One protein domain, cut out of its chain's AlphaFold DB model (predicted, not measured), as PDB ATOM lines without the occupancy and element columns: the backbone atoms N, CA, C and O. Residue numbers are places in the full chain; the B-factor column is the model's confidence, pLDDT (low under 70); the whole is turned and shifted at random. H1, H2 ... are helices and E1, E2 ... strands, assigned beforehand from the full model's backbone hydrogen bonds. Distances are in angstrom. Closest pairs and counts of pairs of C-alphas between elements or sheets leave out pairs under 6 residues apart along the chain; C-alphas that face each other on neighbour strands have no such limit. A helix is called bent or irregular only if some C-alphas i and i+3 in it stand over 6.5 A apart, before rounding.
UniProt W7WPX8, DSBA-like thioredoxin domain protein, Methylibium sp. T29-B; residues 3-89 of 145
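AT A GLANCE: This is residues 3 to 89 of the 145 residues of the protein "DSBA-like thioredoxin domain protein" of Methylibium sp. T29-B (UniProt W7WPX8). The parallel two-stranded ribbon E1 E2 and helix H1, which runs back between the strands, form an open loop; the long helix H3 runs beside part of H1, and H2 follows E2. The printed part has 87 residues, with three named helices and two named strands in the order E1 H1 E2 H2 H3 along the chain; its class is mixed, helices and strands, with 51 residues in named elements, and it is only just loose, close to compact, with a radius of gyration of the C-alphas of 14.7 A and spans of 41 by 31 by 25 A.

HOW THE PARTS SIT: E1, residues 3 to 8, and E2, residues 31 to 37, are parallel at 27 degrees; N 4 and O 32 are within hydrogen-bond range, 2.8 A. With H1, residues 13 to 25, they form a strand-helix-strand unit, two parallel neighbours with a helix between, its crossover right-handed. Residues 13 to 17 alone of H1 touch H3, residues 56 to 73, the closest C-alphas being Leu 17 and Ala 70, 6.8 A, at a shallow tilt of 25 degrees, the same way. H2, residues 40 to 46, touches no helix. Every O i to N i+4 pair is within range in H2 and H3, 7 of 9 in H1, only just irregular: C-alphas 20 and 23 are 6.9 A apart.

IN THESE COORDINATES: E1, 16.1 A, begins at C-alpha 3 (331.886, 358.066, 269.946). E2 measures 19.1 A, H1 18.3 A, H2 9.9 A. H3, 25.8 A, ends at C-alpha 73 (349.073, 338.767, 269.795).

THE WHOLE: The farthest C-alphas, Ser 30 and Gly 56, are 41.8 A apart. The printed part has no cut and no long link. Residues 50 to 54 and 78 to 89 have pLDDT under 70.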
ATOM      1  N   PRO A   3     330.653 357.396 269.545       88.12
ATOM      2  CA  PRO A   3     331.886 358.066 269.946       88.12
ATOM      3  C   PRO A   3     332.563 357.317 271.102       88.12
ATOM      4  O   PRO A   3     331.920 356.967 272.090       88.12
ATOM      5  N   ILE A   4     333.869 357.092 270.984       88.56
ATOM      6  CA  ILE A   4     334.713 356.439 271.987       88.56
ATOM      7  C   ILE A   4     335.863 357.385 272.325       88.56
ATOM      8  O   ILE A   4     336.631 357.766 271.446       88.56
ATOM      9  N   THR A   5     336.023 357.732 273.600       89.56
ATOM     10  CA  THR A   5     337.181 358.509 274.060       89.56
ATOM     11  C   THR A   5     338.260 357.561 274.565       89.56
ATOM     12  O   THR A   5     338.063 356.864 275.562       89.56
ATOM     13  N   PHE A   6     339.406 357.537 273.892       88.31
ATOM     14  CA  PHE A   6     340.535 356.679 274.227       88.31
ATOM     15  C   PHE A   6     341.624 357.478 274.944       88.31
ATOM     16  O   PHE A   6     342.403 358.203 274.323       88.31
ATOM     17  N   TRP A   7     341.673 357.341 276.268       87.94
ATOM     18  CA  TRP A   7     342.708 357.944 277.105       87.94
ATOM     19  C   TRP A   7     343.926 357.027 277.183       87.94
ATOM     20  O   TRP A   7     343.791 355.857 277.539       87.94
ATOM     21  N   PHE A   8     345.117 357.540 276.878       86.25
ATOM     22  CA  PHE A   8     346.331 356.719 276.872       86.25
ATOM     23  C   PHE A   8     347.570 357.502 277.310       86.25
ATOM     24  O   PHE A   8     347.636 358.712 277.134       86.25
ATOM     25  N   ASP A   9     348.574 356.800 277.837       83.62
ATOM     26  CA  ASP A   9     349.907 357.359 278.082       83.62
ATOM     27  C   ASP A   9     350.909 356.727 277.100       83.62
ATOM     28  O   ASP A   9     351.029 355.498 277.093       83.62
ATOM     29  N   PRO A  10     351.645 357.515 276.292       75.56
ATOM     30  CA  PRO A  10     352.679 356.993 275.394       75.56
ATOM     31  C   PRO A  10     353.822 356.243 276.103       75.56
ATOM     32  O   PRO A  10     354.502 355.444 275.464       75.56
ATOM     33  N   ILE A  11     354.047 356.476 277.398       76.88
ATOM     34  CA  ILE A  11     355.051 355.760 278.204       76.88
ATOM     35  C   ILE A  11     354.561 354.353 278.578       76.88
ATOM     36  O   ILE A  11     355.368 353.469 278.871       76.88
ATOM     37  N   SER A  12     353.247 354.115 278.564       78.75
ATOM     38  CA  SER A  12     352.690 352.829 278.966       78.75
ATOM     39  C   SER A  12     352.829 351.789 277.848       78.75
ATOM     40  O   SER A  12     352.245 351.961 276.775       78.75
ATOM     41  N   PRO A  13     353.504 350.650 278.085       81.56
ATOM     42  CA  PRO A  13     353.594 349.590 277.081       81.56
ATOM     43  C   PRO A  13     352.228 348.952 276.770       81.56
ATOM     44  O   PRO A  13     352.016 348.446 275.671       81.56
ATOM     45  N   TYR A  14     351.269 349.021 277.699       84.19
ATOM     46  CA  TYR A  14     349.899 348.558 277.464       84.19
ATOM     47  C   TYR A  14     349.148 349.418 276.453       84.19
ATOM     48  O   TYR A  14     348.335 348.888 275.700       84.19
ATOM     49  N   ALA A  15     349.429 350.725 276.411       87.00
ATOM     50  CA  ALA A  15     348.818 351.605 275.424       87.00
ATOM     51  C   ALA A  15     349.200 351.155 274.011       87.00
ATOM     52  O   ALA A  15     348.328 351.048 273.154       87.00
ATOM     53  N   HIS A  16     350.470 350.796 273.793       83.88
ATOM     54  CA  HIS A  16     350.936 350.269 272.510       83.88
ATOM     55  C   HIS A  16     350.191 348.991 272.097       83.88
ATOM     56  O   HIS A  16     349.669 348.922 270.988       83.88
ATOM     57  N   LEU A  17     350.056 348.017 273.005       86.56
ATOM     58  CA  LEU A  17     349.302 346.787 272.727       86.56
ATOM     59  C   LEU A  17     347.831 347.069 272.398       86.56
ATOM     60  O   LEU A  17     347.265 346.445 271.501       86.56
ATOM     61  N   ALA A  18     347.214 348.014 273.111       86.94
ATOM     62  CA  ALA A  18     345.837 348.412 272.866       86.94
ATOM     63  C   ALA A  18     345.672 349.076 271.492       86.94
ATOM     64  O   ALA A  18     344.705 348.769 270.805       86.94
ATOM     65  N   PHE A  19     346.615 349.915 271.048       85.81
ATOM     66  CA  PHE A  19     346.565 350.543 269.722       85.81
ATOM     67  C   PHE A  19     346.601 349.535 268.574       85.81
ATOM     68  O   PHE A  19     345.853 349.696 267.613       85.81
ATOM     69  N   GLU A  20     347.429 348.498 268.677       85.38
ATOM     70  CA  GLU A  20     347.503 347.445 267.655       85.38
ATOM     71  C   GLU A  20     346.237 346.571 267.644       85.38
ATOM     72  O   GLU A  20     345.810 346.078 266.601       85.38
ATOM     73  N   ARG A  21     345.594 346.405 268.806       86.00
ATOM     74  CA  ARG A  21     344.399 345.565 268.974       86.00
ATOM     75  C   ARG A  21     343.076 346.267 268.707       86.00
ATOM     76  O   ARG A  21     342.111 345.604 268.337       86.00
ATOM     77  N   LEU A  22     343.008 347.578 268.912       85.56
ATOM     78  CA  LEU A  22     341.766 348.344 268.831       85.56
ATOM     79  C   LEU A  22     341.080 348.248 267.455       85.56
ATOM     80  O   LEU A  22     339.866 348.058 267.445       85.56
ATOM     81  N   PRO A  23     341.794 348.316 266.308       84.19
ATOM     82  CA  PRO A  23     341.171 348.145 264.998       84.19
ATOM     83  C   PRO A  23     340.523 346.770 264.856       84.19
ATOM     84  O   PRO A  23     339.361 346.703 264.487       84.19
ATOM     85  N   GLN A  24     341.236 345.709 265.248       85.88
ATOM     86  CA  GLN A  24     340.762 344.322 265.172       85.88
ATOM     87  C   GLN A  24     339.521 344.100 266.042       85.88
ATOM     88  O   GLN A  24     338.570 343.443 265.637       85.88
ATOM     89  N   ALA A  25     339.512 344.673 267.248       85.44
ATOM     90  CA  ALA A  25     338.398 344.532 268.182       85.44
ATOM     91  C   ALA A  25     337.127 345.271 267.732       85.44
ATOM     92  O   ALA A  25     336.034 344.926 268.174       85.44
ATOM     93  N   LEU A  26     337.272 346.300 266.896       85.94
ATOM     94  CA  LEU A  26     336.168 347.136 266.433       85.94
ATOM     95  C   LEU A  26     335.836 346.912 264.948       85.94
ATOM     96  O   LEU A  26     335.045 347.664 264.375       85.94
ATOM     97  N   GLU A  27     336.397 345.872 264.328       87.44
ATOM     98  CA  GLU A  27     336.011 345.435 262.987       87.44
ATOM     99  C   GLU A  27     334.495 345.174 262.930       87.44
ATOM    100  O   GLU A  27     333.913 344.521 263.794       87.44
ATOM    101  N   GLY A  28     333.826 345.748 261.927       85.56
ATOM    102  CA  GLY A  28     332.369 345.651 261.766       85.56
ATOM    103  C   GLY A  28     331.547 346.639 262.604       85.56
ATOM    104  O   GLY A  28     330.330 346.713 262.427       85.56
ATOM    105  N   CYS A  29     332.171 347.447 263.465       87.88
ATOM    106  CA  CYS A  29     331.481 348.487 264.228       87.88
ATOM    107  C   CYS A  29     331.563 349.857 263.531       87.88
ATOM    108  O   CYS A  29     332.584 350.237 262.966       87.88
ATOM    109  N   SER A  30     330.499 350.659 263.630       86.25
ATOM    110  CA  SER A  30     330.509 352.067 263.197       86.25
ATOM    111  C   SER A  30     330.897 352.991 264.357       86.25
ATOM    112  O   SER A  30     330.024 353.415 265.124       86.25
ATOM    113  N   TYR A  31     332.183 353.329 264.492       87.12
ATOM    114  CA  TYR A  31     332.710 354.098 265.630       87.12
ATOM    115  C   TYR A  31     333.597 355.286 265.224       87.12
ATOM    116  O   TYR A  31     334.198 355.295 264.152       87.12
ATOM    117  N   VAL A  32     333.691 356.286 266.108       86.06
ATOM    118  CA  VAL A  32     334.687 357.376 266.058       86.06
ATOM    119  C   VAL A  32     335.534 357.289 267.319       86.06
ATOM    120  O   VAL A  32     334.969 357.214 268.406       86.06
ATOM    121  N   VAL A  33     336.862 357.336 267.196       86.44
ATOM    122  CA  VAL A  33     337.763 357.373 268.360       86.44
ATOM    123  C   VAL A  33     338.379 358.756 268.512       86.44
ATOM    124  O   VAL A  33     339.049 359.234 267.596       86.44
ATOM    125  N   ASP A  34     338.187 359.363 269.680       89.00
ATOM    126  CA  ASP A  34     338.899 360.561 270.127       89.00
ATOM    127  C   ASP A  34     340.088 360.147 271.005       89.00
ATOM    128  O   ASP A  34     339.908 359.629 272.110       89.00
ATOM    129  N   TYR A  35     341.308 360.328 270.501       86.94
ATOM    130  CA  TYR A  35     342.536 359.922 271.185       86.94
ATOM    131  C   TYR A  35     343.050 361.046 272.083       86.94
ATOM    132  O   TYR A  35     343.505 362.082 271.597       86.94
ATOM    133  N   ARG A  36     343.047 360.819 273.400       87.62
ATOM    134  CA  ARG A  36     343.466 361.812 274.394       87.62
ATOM    135  C   ARG A  36     344.707 361.355 275.163       87.62
ATOM    136  O   ARG A  36     344.608 360.443 275.986       87.62
ATOM    137  N   PRO A  37     345.877 361.972 274.924       85.12
ATOM    138  CA  PRO A  37     347.081 361.644 275.672       85.12
ATOM    139  C   PRO A  37     346.970 362.151 277.119       85.12
ATOM    140  O   PRO A  37     346.568 363.289 277.363       85.12
ATOM    141  N   VAL A  38     347.358 361.317 278.079       84.56
ATOM    142  CA  VAL A  38     347.422 361.633 279.513       84.56
ATOM    143  C   VAL A  38     348.801 361.266 280.034       84.56
ATOM    144  O   VAL A  38     349.368 360.248 279.652       84.56
ATOM    145  N   LEU A  39     349.333 362.081 280.943       81.94
ATOM    146  CA  LEU A  39     350.571 361.766 281.642       81.94
ATOM    147  C   LEU A  39     350.262 360.968 282.914       81.94
ATOM    148  O   LEU A  39     349.798 361.528 283.912       81.94
ATOM    149  N   PHE A  40     350.571 359.674 282.911       75.75
ATOM    150  CA  PHE A  40     350.318 358.767 284.030       75.75
ATOM    151  C   PHE A  40     351.045 359.208 285.302       75.75
ATOM    152  O   PHE A  40     350.482 359.126 286.389       75.75
ATOM    153  N   ALA A  41     352.244 359.787 285.177       70.75
ATOM    154  CA  ALA A  41     352.972 360.359 286.310       70.75
ATOM    155  C   ALA A  41     352.198 361.495 287.014       70.75
ATOM    156  O   ALA A  41     352.296 361.643 288.231       70.75
ATOM    157  N   GLY A  42     351.418 362.286 286.268       72.12
ATOM    158  CA  GLY A  42     350.568 363.338 286.834       72.12
ATOM    159  C   GLY A  42     349.387 362.763 287.615       72.12
ATOM    160  O   GLY A  42     349.097 363.226 288.716       72.12
ATOM    161  N   LEU A  43     348.775 361.698 287.086       76.62
ATOM    162  CA  LEU A  43     347.700 360.978 287.763       76.62
ATOM    163  C   LEU A  43     348.219 360.305 289.039       76.62
ATOM    164  O   LEU A  43     347.685 360.532 290.115       76.62
ATOM    165  N   LEU A  44     349.316 359.554 288.964       75.75
ATOM    166  CA  LEU A  44     349.914 358.898 290.131       75.75
ATOM    167  C   LEU A  44     350.237 359.883 291.264       75.75
ATOM    168  O   LEU A  44     349.923 359.613 292.423       75.75
ATOM    169  N   LYS A  45     350.781 361.058 290.919       70.19
ATOM    170  CA  LYS A  45     351.078 362.124 291.882       70.19
ATOM    171  C   LYS A  45     349.820 362.674 292.559       70.19
ATOM    172  O   LYS A  45     349.859 362.944 293.754       70.19
ATOM    173  N   GLN A  46     348.718 362.827 291.821       73.56
ATOM    174  CA  GLN A  46     347.448 363.306 292.376       73.56
ATOM    175  C   GLN A  46     346.855 362.327 293.403       73.56
ATOM    176  O   GLN A  46     346.248 362.761 294.376       73.56
ATOM    177  N   TRP A  47     347.050 361.021 293.204       72.69
ATOM    178  CA  TRP A  47     346.505 359.968 294.069       72.69
ATOM    179  C   TRP A  47     347.508 359.437 295.107       72.69
ATOM    180  O   TRP A  47     347.189 358.502 295.840       72.69
ATOM    181  N   GLY A  48     348.720 360.004 295.174       70.19
ATOM    182  CA  GLY A  48     349.763 359.595 296.121       70.19
ATOM    183  C   GLY A  48     350.265 358.159 295.928       70.19
ATOM    184  O   GLY A  48     350.755 357.551 296.875       70.19
ATOM    185  N   GLN A  49     350.121 357.597 294.725       70.81
ATOM    186  CA  GLN A  49     350.498 356.215 294.422       70.81
ATOM    187  C   GLN A  49     351.885 356.161 293.785       70.81
ATOM    188  O   GLN A  49     352.172 356.897 292.840       70.81
ATOM    189  N   LEU A  50     352.729 355.245 294.262       66.44
ATOM    190  CA  LEU A  50     353.995 354.940 293.600       66.44
ATOM    191  C   LEU A  50     353.722 354.271 292.253       66.44
ATOM    192  O   LEU A  50     352.842 353.409 292.118       66.44
ATOM    193  N   GLY A  51     354.498 354.659 291.244       66.88
ATOM    194  CA  GLY A  51     354.371 354.069 289.923       66.88
ATOM    195  C   GLY A  51     354.676 352.566 289.960       66.88
ATOM    196  O   GLY A  51     355.623 352.150 290.627       66.88
ATOM    197  N   PRO A  52     353.966 351.718 289.189       63.31
ATOM    198  CA  PRO A  52     354.317 350.302 289.035       63.31
ATOM    199  C   PRO A  52     355.764 350.087 288.574       63.31
ATOM    200  O   PRO A  52     356.335 349.032 288.823       63.31
ATOM    201  N   ALA A  53     356.340 351.093 287.913       64.75
ATOM    202  CA  ALA A  53     357.717 351.115 287.448       64.75
ATOM    203  C   ALA A  53     358.756 351.381 288.559       64.75
ATOM    204  O   ALA A  53     359.935 351.096 288.359       64.75
ATOM    205  N   GLU A  54     358.336 351.917 289.708       67.81
ATOM    206  CA  GLU A  54     359.202 352.233 290.854       67.81
ATOM    207  C   GLU A  54     359.307 351.051 291.831       67.81
ATOM    208  O   GLU A  54     360.314 350.886 292.515       67.81
ATOM    209  N   ILE A  55     358.306 350.166 291.844       74.81
ATOM    210  CA  ILE A  55     358.315 348.928 292.631       74.81
ATOM    211  C   ILE A  55     358.961 347.821 291.789       74.81
ATOM    212  O   ILE A  55     358.305 347.226 290.934       74.81
ATOM    213  N   GLY A  56     360.239 347.521 292.043       75.38
ATOM    214  CA  GLY A  56     361.051 346.577 291.254       75.38
ATOM    215  C   GLY A  56     360.347 345.259 290.876       75.38
ATOM    216  O   GLY A  56     360.199 344.989 289.685       75.38
ATOM    217  N   PRO A  57     359.814 344.477 291.837       78.38
ATOM    218  CA  PRO A  57     359.112 343.226 291.527       78.38
ATOM    219  C   PRO A  57     357.865 343.411 290.646       78.38
ATOM    220  O   PRO A  57     357.593 342.594 289.764       78.38
ATOM    221  N   LYS A  58     357.112 344.501 290.850       76.62
ATOM    222  CA  LYS A  58     355.904 344.812 290.070       76.62
ATOM    223  C   LYS A  58     356.264 345.216 288.645       76.62
ATOM    224  O   LYS A  58     355.596 344.792 287.702       76.62
ATOM    225  N   ARG A  59     357.339 345.985 288.482       77.38
ATOM    226  CA  ARG A  59     357.893 346.364 287.181       77.38
ATOM    227  C   ARG A  59     358.324 345.135 286.386       77.38
ATOM    228  O   ARG A  59     357.912 344.978 285.239       77.38
ATOM    229  N   ASP A  60     359.110 344.253 286.994       78.94
ATOM    230  CA  ASP A  60     359.666 343.089 286.299       78.94
ATOM    231  C   ASP A  60     358.559 342.111 285.875       78.94
ATOM    232  O   ASP A  60     358.572 341.596 284.754       78.94
ATOM    233  N   TRP A  61     357.548 341.914 286.729       84.38
ATOM    234  CA  TRP A  61     356.352 341.159 286.357       84.38
ATOM    235  C   TRP A  61     355.577 341.834 285.217       84.38
ATOM    236  O   TRP A  61     355.208 341.160 284.256       84.38
ATOM    237  N   THR A  62     355.394 343.159 285.278       85.12
ATOM    238  CA  THR A  62     354.707 343.937 284.231       85.12
ATOM    239  C   THR A  62     355.389 343.751 282.878       85.12
ATOM    240  O   THR A  62     354.714 343.476 281.891       85.12
ATOM    241  N   TYR A  63     356.722 343.815 282.815       83.06
ATOM    242  CA  TYR A  63     357.449 343.591 281.564       83.06
ATOM    243  C   TYR A  63     357.285 342.178 281.021       83.06
ATOM    244  O   TYR A  63     356.999 342.016 279.835       83.06
ATOM    245  N   ARG A  64     357.411 341.155 281.873       84.94
ATOM    246  CA  ARG A  64     357.199 339.759 281.458       84.94
ATOM    247  C   ARG A  64     355.791 339.552 280.908       84.94
ATOM    248  O   ARG A  64     355.620 338.914 279.872       84.94
ATOM    249  N   GLN A  65     354.797 340.115 281.585       89.56
ATOM    250  CA  GLN A  65     353.396 339.984 281.209       89.56
ATOM    251  C   GLN A  65     353.096 340.703 279.885       89.56
ATOM    252  O   GLN A  65     352.433 340.140 279.016       89.56
ATOM    253  N   VAL A  66     353.644 341.901 279.698       87.44
ATOM    254  CA  VAL A  66     353.528 342.688 278.467       87.44
ATOM    255  C   VAL A  66     354.179 341.976 277.277       87.44
ATOM    256  O   VAL A  66     353.571 341.895 276.212       87.44
ATOM    257  N   VAL A  67     355.385 341.425 277.451       86.38
ATOM    258  CA  VAL A  67     356.076 340.651 276.404       86.38
ATOM    259  C   VAL A  67     355.272 339.408 276.046       86.38
ATOM    260  O   VAL A  67     355.045 339.135 274.871       86.38
ATOM    261  N   TRP A  68     354.771 338.686 277.050       88.25
ATOM    262  CA  TRP A  68     353.914 337.526 276.826       88.25
ATOM    263  C   TRP A  68     352.641 337.880 276.039       88.25
ATOM    264  O   TRP A  68     352.289 337.170 275.095       88.25
ATOM    265  N   LEU A  69     351.979 338.996 276.369       88.75
ATOM    266  CA  LEU A  69     350.824 339.488 275.610       88.75
ATOM    267  C   LEU A  69     351.194 339.850 274.170       88.75
ATOM    268  O   LEU A  69     350.468 339.474 273.250       88.75
ATOM    269  N   ALA A  70     352.316 340.544 273.969       86.38
ATOM    270  CA  ALA A  70     352.801 340.907 272.642       86.38
ATOM    271  C   ALA A  70     353.016 339.656 271.777       86.38
ATOM    272  O   ALA A  70     352.464 339.565 270.681       86.38
ATOM    273  N   HIS A  71     353.698 338.640 272.318       86.31
ATOM    274  CA  HIS A  71     353.899 337.357 271.640       86.31
ATOM    275  C   HIS A  71     352.583 336.646 271.325       86.31
ATOM    276  O   HIS A  71     352.386 336.203 270.195       86.31
ATOM    277  N   ARG A  72     351.651 336.576 272.284       88.88
ATOM    278  CA  ARG A  72     350.332 335.956 272.074       88.88
ATOM    279  C   ARG A  72     349.518 336.665 270.990       88.88
ATOM    280  O   ARG A  72     348.588 336.087 270.432       88.88
ATOM    281  N   HIS A  73     349.806 337.935 270.739       85.00
ATOM    282  CA  HIS A  73     349.073 338.767 269.795       85.00
ATOM    283  C   HIS A  73     349.837 339.012 268.491       85.00
ATOM    284  O   HIS A  73     349.299 339.684 267.617       85.00
ATOM    285  N   GLY A  74     351.038 338.441 268.340       83.88
ATOM    286  CA  GLY A  74     351.880 338.616 267.155       83.88
ATOM    287  C   GLY A  74     352.409 340.043 266.978       83.88
ATOM    288  O   GLY A  74     352.720 340.438 265.860       83.88
ATOM    289  N   ILE A  75     352.482 340.825 268.058       82.38
ATOM    290  CA  ILE A  75     352.917 342.226 268.036       82.38
ATOM    291  C   ILE A  75     354.428 342.276 268.301       82.38
ATOM    292  O   ILE A  75     354.893 341.764 269.321       82.38
ATOM    293  N   ASP A  76     355.196 342.912 267.408       78.00
ATOM    294  CA  ASP A  76     356.629 343.171 267.623       78.00
ATOM    295  C   ASP A  76     356.807 344.301 268.644       78.00
ATOM    296  O   ASP A  76     356.836 345.485 268.304       78.00
ATOM    297  N   LEU A  77     356.905 343.924 269.918       76.31
ATOM    298  CA  LEU A  77     357.173 344.850 271.007       76.31
ATOM    299  C   LEU A  77     358.649 344.793 271.406       76.31
ATOM    300  O   LEU A  77     359.118 343.830 272.010       76.31
ATOM    301  N   GLN A  78     359.357 345.892 271.161       68.50
ATOM    302  CA  GLN A  78     360.730 346.081 271.619       68.50
ATOM    303  C   GLN A  78     360.724 346.854 272.938       68.50
ATOM    304  O   GLN A  78     360.669 348.086 272.956       68.50
ATOM    305  N   LEU A  79     360.757 346.125 274.058       63.97
ATOM    306  CA  LEU A  79     360.962 346.751 275.360       63.97
ATOM    307  C   LEU A  79     362.391 347.291 275.456       63.97
ATOM    308  O   LEU A  79     363.341 346.617 275.051       63.97
ATOM    309  N   PRO A  80     362.579 348.490 276.012       58.94
ATOM    310  CA  PRO A  80     363.912 349.025 276.146       58.94
ATOM    311  C   PRO A  80     364.689 348.348 277.283       58.94
ATOM    312  O   PRO A  80     364.145 348.051 278.344       58.94
ATOM    313  N   ALA A  81     365.990 348.148 277.061       49.22
ATOM    314  CA  ALA A  81     366.855 347.335 277.916       49.22
ATOM    315  C   ALA A  81     367.132 347.913 279.321       49.22
ATOM    316  O   ALA A  81     367.608 347.183 280.186       49.22
ATOM    317  N   VAL A  82     366.858 349.203 279.574       48.22
ATOM    318  CA  VAL A  82     367.139 349.857 280.865       48.22
ATOM    319  C   VAL A  82     365.999 350.802 281.250       48.22
ATOM    320  O   VAL A  82     365.678 351.733 280.515       48.22
ATOM    321  N   HIS A  83     365.413 350.586 282.428       48.97
ATOM    322  CA  HIS A  83     364.522 351.533 283.106       48.97
ATOM    323  C   HIS A  83     365.279 352.071 284.332       48.97
ATOM    324  O   HIS A  83     365.726 351.245 285.132       48.97
ATOM    325  N   PRO A  84     365.466 353.393 284.523       48.50
ATOM    326  CA  PRO A  84     364.585 354.498 284.134       48.50
ATOM    327  C   PRO A  84     364.892 355.134 282.772       48.50
ATOM    328  O   PRO A  84     366.026 355.508 282.484       48.50
ATOM    329  N   PHE A  85     363.843 355.360 281.974       46.06
ATOM    330  CA  PHE A  85     363.921 356.320 280.874       46.06
ATOM    331  C   PHE A  85     363.968 357.725 281.458       46.06
ATOM    332  O   PHE A  85     362.970 358.244 281.957       46.06
ATOM    333  N   ASN A  86     365.139 358.352 281.389       40.50
ATOM    334  CA  ASN A  86     365.229 359.792 281.550       40.50
ATOM    335  C   ASN A  86     364.351 360.445 280.468       40.50
ATOM    336  O   ASN A  86     364.357 359.989 279.321       40.50
ATOM    337  N   ARG A  87     363.563 361.462 280.837       40.03
ATOM    338  CA  ARG A  87     362.574 362.119 279.965       40.03
ATOM    339  C   ARG A  87     363.253 362.565 278.669       40.03
ATOM    340  O   ARG A  87     363.964 363.565 278.642       40.03
ATOM    341  N   CYS A  88     363.070 361.792 277.603       39.66
ATOM    342  CA  CYS A  88     363.634 362.101 276.299       39.66
ATOM    343  C   CYS A  88     362.960 363.379 275.754       39.66
ATOM    344  O   CYS A  88     361.739 363.516 275.900       39.66
ATOM    345  N   PRO A  89     363.688 364.295 275.083       38.31
ATOM    346  CA  PRO A  89     363.125 365.516 274.493       38.31
ATOM    347  C   PRO A  89     362.001 365.274 273.470       38.31
ATOM    348  O   PRO A  89     361.321 366.217 273.079       38.31
TER     349      PRO A  89